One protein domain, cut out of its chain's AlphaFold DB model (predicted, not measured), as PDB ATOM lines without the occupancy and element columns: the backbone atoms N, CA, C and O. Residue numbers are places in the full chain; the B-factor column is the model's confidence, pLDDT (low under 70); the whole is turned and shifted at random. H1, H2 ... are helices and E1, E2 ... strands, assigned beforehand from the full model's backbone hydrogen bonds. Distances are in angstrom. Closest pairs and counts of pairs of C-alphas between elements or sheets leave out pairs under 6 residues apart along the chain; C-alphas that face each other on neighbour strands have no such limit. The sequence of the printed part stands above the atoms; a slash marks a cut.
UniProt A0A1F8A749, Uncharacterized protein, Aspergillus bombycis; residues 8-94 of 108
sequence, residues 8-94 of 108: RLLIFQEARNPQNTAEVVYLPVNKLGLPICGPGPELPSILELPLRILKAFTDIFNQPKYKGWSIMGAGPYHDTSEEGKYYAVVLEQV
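Overview. This is residues 8 to 94 of the 108 residues of an uncharacterized protein of Aspergillus bombycis (UniProt A0A1F8A749). A four-stranded sheet, curled like part of a barrel, wraps round one helix, H1. The ends of E1 and E2 and the turn between E3 and E4 reach outward as two hairpin tips, and the long stretch of residues 29 to 50 winds from E2 to the helix. The printed part has 87 residues, with four named strands and one named helix in the order E1, E2, H1, E3, E4; the sheet runs E2, E1, E4, E3, all antiparallel, and the class is mixed, helices and strands. Two layers are present, a helix on one face of a sheet. The whole is compact, with a radius of gyration of the C-alphas of 12.8 A and spans of 39 by 32 by 25 A.

Along the chain. E1, residues 8 to 17, begins at C-alpha 8 at (158.308, 129.445, 161.229), is 25.7 A long and bends by 53 degrees at residue 14. E2, residues 20 to 28, is 18.4 A long and bends by 92 degrees at residue 23. H1, residues 51 to 61, is 15.2 A long and begins at C-alpha 51 at (140.269, 115.573, 156.636). E3, residues 69 to 77, is 20.5 A long and bends by 64 degrees at residue 72. E4, residues 86 to 93, is 22.7 A long and ends at C-alpha 93 at (152.747, 135.890, 161.631).

Arrangement. The sheet is strongly twisted, with E2 and E3 as its edge strands. E1 and E2 form a hairpin, antiparallel at 164 degrees, with N 15 and O 25 2.9 A apart, within hydrogen-bond range. E1 and E4 are antiparallel at 139 degrees, with N 10 and O 89 at 2.8 A. E3 and E4 form the other hairpin, antiparallel at 160 degrees, with N 72 and O 90 at 2.8 A. E2 and E3 are apart. H1 is on the sheet, with 27 pairs of C-alphas within 10 A, and the sheet curls round it. The closest C-alphas of H1 and E2 are those of Ala 56 and Tyr 26, 7.1 A apart. H1 and E3 are near each other, with 8 pairs of C-alphas within 10 A. In H1 every O i to N i+4 pair is within hydrogen-bond range.

Size, cuts and confidence. The two C-alphas farthest apart are those of Asn 20 and Gly 38, at 40.2 A. The printed part has no cut. The link from E2 to H1 is long, with 22 residues; within it residues 34 to 35 pair antiparallel with residues 8 to 9 of E1. The link from E1 to E2 is tight. The mean pLDDT of the printed part is 90.7, and no printed residue is under 70.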
ATOM      1  N   ARG A   8     157.806 130.596 160.466       94.75
ATOM      2  CA  ARG A   8     158.308 129.445 161.229       94.75
ATOM      3  C   ARG A   8     157.892 128.133 160.582       94.75
ATOM      4  O   ARG A   8     156.748 127.988 160.163       94.75
ATOM      5  N   LEU A   9     158.807 127.170 160.572       95.12
ATOM      6  CA  LEU A   9     158.536 125.785 160.205       95.12
ATOM      7  C   LEU A   9     158.298 124.961 161.472       95.12
ATOM      8  O   LEU A   9     159.176 124.878 162.333       95.12
ATOM      9  N   LEU A  10     157.134 124.331 161.574       95.62
ATOM     10  CA  LEU A  10     156.804 123.363 162.615       95.62
ATOM     11  C   LEU A  10     156.742 121.959 162.023       95.62
ATOM     12  O   LEU A  10     156.215 121.766 160.933       95.62
ATOM     13  N   ILE A  11     157.250 120.987 162.768       95.00
ATOM     14  CA  ILE A  11     157.227 119.568 162.447       95.00
ATOM     15  C   ILE A  11     156.371 118.871 163.496       95.00
ATOM     16  O   ILE A  11     156.592 119.025 164.700       95.00
ATOM     17  N   PHE A  12     155.396 118.100 163.034       95.44
ATOM     18  CA  PHE A  12     154.505 117.310 163.870       95.44
ATOM     19  C   PHE A  12     154.700 115.831 163.582       95.44
ATOM     20  O   PHE A  12     154.726 115.437 162.421       95.44
ATOM     21  N   GLN A  13     154.784 115.022 164.631       94.75
ATOM     22  CA  GLN A  13     154.777 113.568 164.536       94.75
ATOM     23  C   GLN A  13     153.354 113.044 164.743       94.75
ATOM     24  O   GLN A  13     152.680 113.428 165.701       94.75
ATOM     25  N   GLU A  14     152.904 112.157 163.862       94.38
ATOM     26  CA  GLU A  14     151.694 111.359 164.059       94.38
ATOM     27  C   GLU A  14     151.975 110.286 165.117       94.38
ATOM     28  O   GLU A  14     152.863 109.451 164.948       94.38
ATOM     29  N   ALA A  15     151.225 110.305 166.214       92.44
ATOM     30  CA  ALA A  15     151.363 109.361 167.315       92.44
ATOM     31  C   ALA A  15     149.987 108.862 167.775       92.44
ATOM     32  O   ALA A  15     148.955 109.463 167.475       92.44
ATOM     33  N   ARG A  16     149.954 107.755 168.523       91.75
ATOM     34  CA  ARG A  16     148.728 107.310 169.206       91.75
ATOM     35  C   ARG A  16     148.594 108.027 170.542       91.75
ATOM     36  O   ARG A  16     149.587 108.169 171.254       91.75
ATOM     37  N   ASN A  17     147.381 108.448 170.896       88.19
ATOM     38  CA  ASN A  17     147.125 109.037 172.206       88.19
ATOM     39  C   ASN A  17     147.380 107.973 173.300       88.19
ATOM     40  O   ASN A  17     146.743 106.917 173.273       88.19
ATOM     41  N   PRO A  18     148.274 108.219 174.279       86.19
ATOM     42  CA  PRO A  18     148.545 107.262 175.353       86.19
ATOM     43  C   PRO A  18     147.320 106.949 176.221       86.19
ATOM     44  O   PRO A  18     147.224 105.860 176.777       86.19
ATOM     45  N   GLN A  19     146.386 107.898 176.342       87.81
ATOM     46  CA  GLN A  19     145.161 107.747 177.133       87.81
ATOM     47  C   GLN A  19     144.028 107.080 176.341       87.81
ATOM     48  O   GLN A  19     143.099 106.537 176.935       87.81
ATOM     49  N   ASN A  20     144.104 107.102 175.008       88.62
ATOM     50  CA  ASN A  20     143.133 106.485 174.112       88.62
ATOM     51  C   ASN A  20     143.828 106.022 172.826       88.62
ATOM     52  O   ASN A  20     143.929 106.760 171.852       88.62
ATOM     53  N   THR A  21     144.291 104.777 172.788       84.94
ATOM     54  CA  THR A  21     145.114 104.277 171.675       84.94
ATOM     55  C   THR A  21     144.381 104.178 170.332       84.94
ATOM     56  O   THR A  21     145.039 104.014 169.302       84.94
ATOM     57  N   ALA A  22     143.047 104.296 170.323       86.19
ATOM     58  CA  ALA A  22     142.241 104.401 169.107       86.19
ATOM     59  C   ALA A  22     142.312 105.800 168.462       86.19
ATOM     60  O   ALA A  22     141.965 105.962 167.292       86.19
ATOM     61  N   GLU A  23     142.762 106.808 169.208       88.12
ATOM     62  CA  GLU A  23     142.892 108.184 168.751       88.12
ATOM     63  C   GLU A  23     144.314 108.476 168.256       88.12
ATOM     64  O   GLU A  23     145.316 108.129 168.891       88.12
ATOM     65  N   VAL A  24     144.396 109.153 167.111       91.06
ATOM     66  CA  VAL A  24     145.648 109.655 166.541       91.06
ATOM     67  C   VAL A  24     145.809 111.122 166.920       91.06
ATOM     68  O   VAL A  24     144.906 111.926 166.694       91.06
ATOM     69  N   VAL A  25     146.978 111.471 167.450       93.25
ATOM     70  CA  VAL A  25     147.364 112.831 167.837       93.25
ATOM     71  C   VAL A  25     148.585 113.284 167.047       93.25
ATOM     72  O   VAL A  25     149.371 112.468 166.568       93.25
ATOM     73  N   TYR A  26     148.753 114.599 166.922       94.44
ATOM     74  CA  TYR A  26     149.875 115.206 166.210       94.44
ATOM     75  C   TYR A  26     150.697 116.015 167.202       94.44
ATOM     76  O   TYR A  26     150.250 117.049 167.707       94.44
ATOM     77  N   LEU A  27     151.884 115.512 167.520       92.88
ATOM     78  CA  LEU A  27     152.732 116.064 168.567       92.88
ATOM     79  C   LEU A  27     153.803 116.963 167.943       92.88
ATOM     80  O   LEU A  27     154.531 116.501 167.065       92.88
ATOM     81  N   PRO A  28     153.927 118.236 168.365       91.94
ATOM     82  CA  PRO A  28     154.971 119.111 167.852       91.94
ATOM     83  C   PRO A  28     156.342 118.609 168.313       91.94
ATOM     84  O   PRO A  28     156.613 118.548 169.514       91.94
ATOM     85  N   VAL A  29     157.210 118.309 167.351       90.75
ATOM     86  CA  VAL A  29     158.604 117.909 167.587       90.75
ATOM     87  C   VAL A  29     159.426 119.141 167.969       90.75
ATOM     88  O   VAL A  29     160.127 119.152 168.978       90.75
ATOM     89  N   ASN A  30     159.269 120.238 167.227       88.81
ATOM     90  CA  ASN A  30     159.976 121.497 167.456       88.81
ATOM     91  C   ASN A  30     159.030 122.589 167.988       88.81
ATOM     92  O   ASN A  30     158.540 123.446 167.259       88.81
ATOM     93  N   LYS A  31     158.801 122.615 169.305       83.56
ATOM     94  CA  LYS A  31     157.811 123.513 169.945       83.56
ATOM     95  C   LYS A  31     157.973 125.008 169.622       83.56
ATOM     96  O   LYS A  31     156.976 125.723 169.599       83.56
ATOM     97  N   LEU A  32     159.202 125.479 169.396       83.62
ATOM     98  CA  LEU A  32     159.487 126.884 169.067       83.62
ATOM     99  C   LEU A  32     159.398 127.190 167.562       83.62
ATOM    100  O   LEU A  32     159.255 128.359 167.193       83.62
ATOM    101  N   GLY A  33     159.427 126.158 166.715       89.94
ATOM    102  CA  GLY A  33     159.583 126.264 165.266       89.94
ATOM    103  C   GLY A  33     161.004 126.624 164.831       89.94
ATOM    104  O   GLY A  33     161.757 127.252 165.573       89.94
ATOM    105  N   LEU A  34     161.373 126.222 163.616       90.94
ATOM    106  CA  LEU A  34     162.619 126.643 162.973       90.94
ATOM    107  C   LEU A  34     162.382 127.958 162.216       90.94
ATOM    108  O   LEU A  34     161.352 128.076 161.542       90.94
ATOM    109  N   PRO A  35     163.283 128.952 162.315       90.62
ATOM    110  CA  PRO A  35     163.145 130.195 161.567       90.62
ATOM    111  C   PRO A  35     163.252 129.927 160.064       90.62
ATOM    112  O   PRO A  35     164.067 129.117 159.624       90.62
ATOM    113  N   ILE A  36     162.443 130.634 159.277       90.00
ATOM    114  CA  ILE A  36     162.514 130.580 157.815       90.00
ATOM    115  C   ILE A  36     163.130 131.881 157.307       90.00
ATOM    116  O   ILE A  36     162.531 132.951 157.419       90.00
ATOM    117  N   CYS A  37     164.310 131.774 156.701       83.25
ATOM    118  CA  CYS A  37     164.932 132.860 155.952       83.25
ATOM    119  C   CYS A  37     164.604 132.676 154.459       83.25
ATOM    120  O   CYS A  37     165.056 131.711 153.851       83.25
ATOM    121  N   GLY A  38     163.822 133.583 153.860       82.44
ATOM    122  CA  GLY A  38     163.496 133.542 152.424       82.44
ATOM    123  C   GLY A  38     162.120 132.937 152.090       82.44
ATOM    124  O   GLY A  38     161.204 133.048 152.902       82.44
ATOM    125  N   PRO A  39     161.922 132.359 150.887       79.25
ATOM    126  CA  PRO A  39     160.608 131.910 150.397       79.25
ATOM    127  C   PRO A  39     159.926 130.821 151.239       79.25
ATOM    128  O   PRO A  39     158.701 130.758 151.239       79.25
ATOM    129  N   GLY A  40     160.687 130.048 152.019       83.19
ATOM    130  CA  GLY A  40     160.192 128.869 152.732       83.19
ATOM    131  C   GLY A  40     160.203 127.612 151.859       83.19
ATOM    132  O   GLY A  40     160.401 127.715 150.650       83.19
ATOM    133  N   PRO A  41     160.063 126.422 152.464       86.75
ATOM    134  CA  PRO A  41     159.964 125.181 151.709       86.75
ATOM    135  C   PRO A  41     158.665 125.153 150.899       86.75
ATOM    136  O   PRO A  41     157.621 125.603 151.378       86.75
ATOM    137  N   GLU A  42     158.724 124.588 149.696       88.81
ATOM    138  CA  GLU A  42     157.525 124.304 148.912       88.81
ATOM    139  C   GLU A  42     156.755 123.164 149.584       88.81
ATOM    140  O   GLU A  42     157.227 122.030 149.666       88.81
ATOM    141  N   LEU A  43     155.579 123.488 150.115       90.00
ATOM    142  CA  LEU A  43     154.651 122.533 150.710       90.00
ATOM    143  C   LEU A  43     153.326 122.584 149.948       90.00
ATOM    144  O   LEU A  43     152.950 123.660 149.475       90.00
ATOM    145  N   PRO A  44     152.597 121.456 149.862       89.44
ATOM    146  CA  PRO A  44     151.261 121.459 149.293       89.44
ATOM    147  C   PRO A  44     150.319 122.352 150.108       89.44
ATOM    148  O   PRO A  44     150.587 122.715 151.266       89.44
ATOM    149  N   SER A  45     149.190 122.705 149.492       87.88
ATOM    150  CA  SER A  45     148.132 123.396 150.216       87.88
ATOM    151  C   SER A  45     147.678 122.532 151.387       87.88
ATOM    152  O   SER A  45     147.484 121.326 151.243       87.88
ATOM    153  N   ILE A  46     147.433 123.151 152.545       91.62
ATOM    154  CA  ILE A  46     146.881 122.432 153.700       91.62
ATOM    155  C   ILE A  46     145.591 121.683 153.332       91.62
ATOM    156  O   ILE A  46     145.354 120.596 153.848       91.62
ATOM    157  N   LEU A  47     144.801 122.216 152.394       91.94
ATOM    158  CA  LEU A  47     143.549 121.621 151.920       91.94
ATOM    159  C   LEU A  47     143.733 120.289 151.176       91.94
ATOM    160  O   LEU A  47     142.766 119.550 151.020       91.94
ATOM    161  N   GLU A  48     144.950 119.971 150.738       91.94
ATOM    162  CA  GLU A  48     145.287 118.686 150.116       91.94
ATOM    163  C   GLU A  48     145.531 117.583 151.158       91.94
ATOM    164  O   GLU A  48     145.607 116.400 150.818       91.94
ATOM    165  N   LEU A  49     145.634 117.937 152.444       92.94
ATOM    166  CA  LEU A  49     145.777 116.959 153.511       92.94
ATOM    167  C   LEU A  49     144.450 116.231 153.790       92.94
ATOM    168  O   LEU A  49     143.369 116.819 153.703       92.94
ATOM    169  N   PRO A  50     144.499 114.956 154.222       93.88
ATOM    170  CA  PRO A  50     143.308 114.233 154.652       93.88
ATOM    171  C   PRO A  50     142.523 114.979 155.742       93.88
ATOM    172  O   PRO A  50     143.111 115.532 156.672       93.88
ATOM    173  N   LEU A  51     141.187 114.887 155.704       94.19
ATOM    174  CA  LEU A  51     140.269 115.573 156.636       94.19
ATOM    175  C   LEU A  51     140.621 115.385 158.121       94.19
ATOM    176  O   LEU A  51     140.472 116.308 158.919       94.19
ATOM    177  N   ARG A  52     141.117 114.202 158.503       92.00
ATOM    178  CA  ARG A  52     141.549 113.927 159.885       92.00
ATOM    179  C   ARG A  52     142.692 114.842 160.342       92.00
ATOM    180  O   ARG A  52     142.739 115.217 161.507       92.00
ATOM    181  N   ILE A  53     143.594 115.196 159.428       93.88
ATOM    182  CA  ILE A  53     144.746 116.061 159.700       93.88
ATOM    183  C   ILE A  53     144.296 117.510 159.709       93.88
ATOM    184  O   ILE A  53     144.641 118.241 160.627       93.88
ATOM    185  N   LEU A  54     143.462 117.896 158.739       94.25
ATOM    186  CA  LEU A  54     142.837 119.217 158.696       94.25
ATOM    187  C   LEU A  54     142.146 119.552 160.016       94.25
ATOM    188  O   LEU A  54     142.392 120.614 160.588       94.25
ATOM    189  N   LYS A  55     141.340 118.618 160.535       94.25
ATOM    190  CA  LYS A  55     140.693 118.757 161.840       94.25
ATOM    191  C   LYS A  55     141.722 118.925 162.961       94.25
ATOM    192  O   LYS A  55     141.667 119.910 163.686       94.25
ATOM    193  N   ALA A  56     142.692 118.017 163.061       94.56
ATOM    194  CA  ALA A  56     143.684 118.062 164.131       94.56
ATOM    195  C   ALA A  56     144.537 119.339 164.112       94.56
ATOM    196  O   ALA A  56     144.781 119.938 165.156       94.56
ATOM    197  N   PHE A  57     144.977 119.789 162.938       95.12
ATOM    198  CA  PHE A  57     145.733 121.032 162.799       95.12
ATOM    199  C   PHE A  57     144.870 122.245 163.122       95.12
ATOM    200  O   PHE A  57     145.338 123.134 163.825       95.12
ATOM    201  N   THR A  58     143.601 122.257 162.712       93.50
ATOM    202  CA  THR A  58     142.657 123.306 163.123       93.50
ATOM    203  C   THR A  58     142.562 123.386 164.648       93.50
ATOM    204  O   THR A  58     142.729 124.460 165.220       93.50
ATOM    205  N   ASP A  59     142.392 122.249 165.323       94.31
ATOM    206  CA  ASP A  59     142.306 122.191 166.787       94.31
ATOM    207  C   ASP A  59     143.612 122.651 167.463       94.31
ATOM    208  O   ASP A  59     143.592 123.387 168.453       94.31
ATOM    209  N   ILE A  60     144.768 122.269 166.909       94.75
ATOM    210  CA  ILE A  60     146.089 122.679 167.402       94.75
ATOM    211  C   ILE A  60     146.296 124.187 167.243       94.75
ATOM    212  O   ILE A  60     146.681 124.847 168.209       94.75
ATOM    213  N   PHE A  61     146.056 124.736 166.050       94.19
ATOM    214  CA  PHE A  61     146.352 126.133 165.719       94.19
ATOM    215  C   PHE A  61     145.290 127.125 166.212       94.19
ATOM    216  O   PHE A  61     145.573 128.317 166.288       94.19
ATOM    217  N   ASN A  62     144.132 126.646 166.675       94.06
ATOM    218  CA  ASN A  62     143.169 127.452 167.431       94.06
ATOM    219  C   ASN A  62     143.595 127.715 168.890       94.06
ATOM    220  O   ASN A  62     142.972 128.524 169.580       94.06
ATOM    221  N   GLN A  63     144.649 127.059 169.394       93.88
ATOM    222  CA  GLN A  63     145.137 127.301 170.755       93.88
ATOM    223  C   GLN A  63     145.694 128.730 170.913       93.88
ATOM    224  O   GLN A  63     146.373 129.223 170.010       93.88
ATOM    225  N   PRO A  64     145.548 129.371 172.094       93.38
ATOM    226  CA  PRO A  64     145.989 130.753 172.323       93.38
ATOM    227  C   PRO A  64     147.450 131.043 171.952       93.38
ATOM    228  O   PRO A  64     147.769 132.145 171.515       93.38
ATOM    229  N   LYS A  65     148.337 130.047 172.078       89.69
ATOM    230  CA  LYS A  65     149.765 130.164 171.738       89.69
ATOM    231  C   LYS A  65     150.038 130.438 170.252       89.69
ATOM    232  O   LYS A  65     151.114 130.921 169.923       89.69
ATOM    233  N   TYR A  66     149.086 130.127 169.370       91.81
ATOM    234  CA  TYR A  66     149.174 130.377 167.930       91.81
ATOM    235  C   TYR A  66     148.326 131.571 167.483       91.81
ATOM    236  O   TYR A  66     148.209 131.834 166.288       91.81
ATOM    237  N   LYS A  67     147.767 132.346 168.422       91.75
ATOM    238  CA  LYS A  67     147.065 133.587 168.092       91.75
ATOM    239  C   LYS A  67     147.977 134.503 167.268       91.75
ATOM    240  O   LYS A  67     149.119 134.758 167.643       91.75
ATOM    241  N   GLY A  68     147.453 135.011 166.154       91.94
ATOM    242  CA  GLY A  68     148.204 135.870 165.235       91.94
ATOM    243  C   GLY A  68     149.148 135.119 164.290       91.94
ATOM    244  O   GLY A  68     149.911 135.769 163.585       91.94
ATOM    245  N   TRP A  69     149.096 133.786 164.250       93.50
ATOM    246  CA  TRP A  69     149.772 132.968 163.243       93.50
ATOM    247  C   TRP A  69     148.757 132.377 162.266       93.50
ATOM    248  O   TRP A  69     147.627 132.065 162.636       93.50
ATOM    249  N   SER A  70     149.152 132.230 161.008       92.38
ATOM    250  CA  SER A  70     148.353 131.612 159.948       92.38
ATOM    251  C   SER A  70     149.157 130.539 159.237       92.38
ATOM    252  O   SER A  70     150.368 130.671 159.074       92.38
ATOM    253  N   ILE A  71     148.487 129.461 158.835       93.50
ATOM    254  CA  ILE A  71     149.113 128.366 158.095       93.50
ATOM    255  C   ILE A  71     149.246 128.784 156.634       93.50
ATOM    256  O   ILE A  71     148.245 129.078 155.987       93.50
ATOM    257  N   MET A  72     150.472 128.772 156.119       92.50
ATOM    258  CA  MET A  72     150.769 129.093 154.719       92.50
ATOM    259  C   MET A  72     150.858 127.846 153.840       92.50
ATOM    260  O   MET A  72     150.595 127.910 152.646       92.50
ATOM    261  N   GLY A  73     151.224 126.711 154.429       93.94
ATOM    262  CA  GLY A  73     151.362 125.439 153.733       93.94
ATOM    263  C   GLY A  73     151.593 124.313 154.725       93.94
ATOM    264  O   GLY A  73     152.117 124.542 155.822       93.94
ATOM    265  N   ALA A  74     151.174 123.105 154.364       95.88
ATOM    266  CA  ALA A  74     151.360 121.934 155.205       95.88
ATOM    267  C   ALA A  74     151.434 120.668 154.355       95.88
ATOM    268  O   ALA A  74     150.640 120.494 153.440       95.88
ATOM    269  N   GLY A  75     152.351 119.762 154.684       95.44
ATOM    270  CA  GLY A  75     152.579 118.552 153.897       95.44
ATOM    271  C   GLY A  75     153.237 117.436 154.699       95.44
ATOM    272  O   GLY A  75     153.772 117.698 155.779       95.44
ATOM    273  N   PRO A  76     153.222 116.190 154.195       93.62
ATOM    274  CA  PRO A  76     154.057 115.125 154.734       93.62
ATOM    275  C   PRO A  76     155.526 115.555 154.744       93.62
ATOM    276  O   PRO A  76     156.017 116.143 153.783       93.62
ATOM    277  N   TYR A  77     156.218 115.251 155.831       91.56
ATOM    278  CA  TYR A  77     157.647 115.477 155.975       91.56
ATOM    279  C   TYR A  77     158.320 114.120 156.142       91.56
ATOM    280  O   TYR A  77     157.939 113.341 157.015       91.56
ATOM    281  N   HIS A  78     159.275 113.818 155.267       86.00
ATOM    282  CA  HIS A  78     160.048 112.588 155.343       86.00
ATOM    283  C   HIS A  78     161.468 112.932 155.768       86.00
ATOM    284  O   HIS A  78     162.221 113.520 154.995       86.00
ATOM    285  N   ASP A  79     161.803 112.581 157.005       78.00
ATOM    286  CA  ASP A  79     163.175 112.612 157.484       78.00
ATOM    287  C   ASP A  79     163.758 111.208 157.355       78.00
ATOM    288  O   ASP A  79     163.244 110.262 157.945       78.00
ATOM    289  N   THR A  80     164.817 111.053 156.564       74.56
ATOM    290  CA  THR A  80     165.463 109.749 156.360       74.56
ATOM    291  C   THR A  80     166.231 109.263 157.588       74.56
ATOM    292  O   THR A  80     166.674 108.118 157.602       74.56
ATOM    293  N   SER A  81     166.446 110.131 158.582       77.38
ATOM    294  CA  SER A  81     167.183 109.802 159.806       77.38
ATOM    295  C   SER A  81     166.296 109.311 160.953       77.38
ATOM    296  O   SER A  81     166.815 108.716 161.893       77.38
ATOM    297  N   GLU A  82     164.978 109.498 160.858       79.12
ATOM    298  CA  GLU A  82     164.031 109.228 161.942       79.12
ATOM    299  C   GLU A  82     162.876 108.336 161.465       79.12
ATOM    300  O   GLU A  82     162.226 108.599 160.451       79.12
ATOM    301  N   GLU A  83     162.575 107.278 162.222       83.00
ATOM    302  CA  GLU A  83     161.413 106.433 161.951       83.00
ATOM    303  C   GLU A  83     160.120 107.121 162.400       83.00
ATOM    304  O   GLU A  83     159.954 107.513 163.557       83.00
ATOM    305  N   GLY A  84     159.144 107.215 161.499       87.00
ATOM    306  CA  GLY A  84     157.817 107.706 161.843       87.00
ATOM    307  C   GLY A  84     157.128 108.428 160.702       87.00
ATOM    308  O   GLY A  84     157.596 108.474 159.564       87.00
ATOM    309  N   LYS A  85     155.967 108.995 161.023       92.31
ATOM    310  CA  LYS A  85     155.168 109.765 160.079       92.31
ATOM    311  C   LYS A  85     155.077 111.200 160.555       92.31
ATOM    312  O   LYS A  85     154.469 111.476 161.589       92.31
ATOM    313  N   TYR A  86     155.687 112.093 159.789       94.06
ATOM    314  CA  TYR A  86     155.808 113.494 160.147       94.06
ATOM    315  C   TYR A  86     155.101 114.386 159.141       94.06
ATOM    316  O   TYR A  86     154.854 114.010 157.993       94.06
ATOM    317  N   TYR A  87     154.785 115.591 159.591       95.31
ATOM    318  CA  TYR A  87     154.186 116.634 158.780       95.31
ATOM    319  C   TYR A  87     154.867 117.958 159.071       95.31
ATOM    320  O   TYR A  87     155.045 118.333 160.231       95.31
ATOM    321  N   ALA A  88     155.216 118.665 158.008       95.44
ATOM    322  CA  ALA A  88     155.708 120.025 158.056       95.44
ATOM    323  C   ALA A  88     154.533 120.995 157.933       95.44
ATOM    324  O   ALA A  88     153.625 120.779 157.132       95.44
ATOM    325  N   VAL A  89     154.569 122.076 158.705       96.00
ATOM    326  CA  VAL A  89     153.609 123.179 158.647       96.00
ATOM    327  C   VAL A  89     154.381 124.489 158.669       96.00
ATOM    328  O   VAL A  89     155.147 124.749 159.598       96.00
ATOM    329  N   VAL A  90     154.170 125.328 157.660       95.19
ATOM    330  CA  VAL A  90     154.708 126.689 157.628       95.19
ATOM    331  C   VAL A  90     153.674 127.631 158.218       95.19
ATOM    332  O   VAL A  90     152.548 127.713 157.727       95.19
ATOM    333  N   LEU A  91     154.073 128.357 159.257       94.50
ATOM    334  CA  LEU A  91     153.296 129.441 159.835       94.50
ATOM    335  C   LEU A  91     153.877 130.797 159.448       94.50
ATOM    336  O   LEU A  91     155.095 130.985 159.470       94.50
ATOM    337  N   GLU A  92     152.999 131.757 159.195       93.00
ATOM    338  CA  GLU A  92     153.326 133.170 159.036       93.00
ATOM    339  C   GLU A  92     152.607 134.003 160.093       93.00
ATOM    340  O   GLU A  92     151.432 133.779 160.398       93.00
ATOM    341  N   GLN A  93     153.325 134.951 160.688       91.44
ATOM    342  CA  GLN A  93     152.747 135.890 161.631       91.44
ATOM    343  C   GLN A  93     151.938 136.945 160.871       91.44
ATOM    344  O   GLN A  93     152.490 137.713 160.081       91.44
ATOM    345  N   VAL A  94     150.640 137.018 161.149       88.88
ATOM    346  CA  VAL A  94     149.749 138.025 160.571       88.88
ATOM    347  C   VAL A  94     150.153 139.390 161.131       88.88
ATOM    348  O   VAL A  94     150.101 139.618 162.345       88.88
TER     349      VAL A  94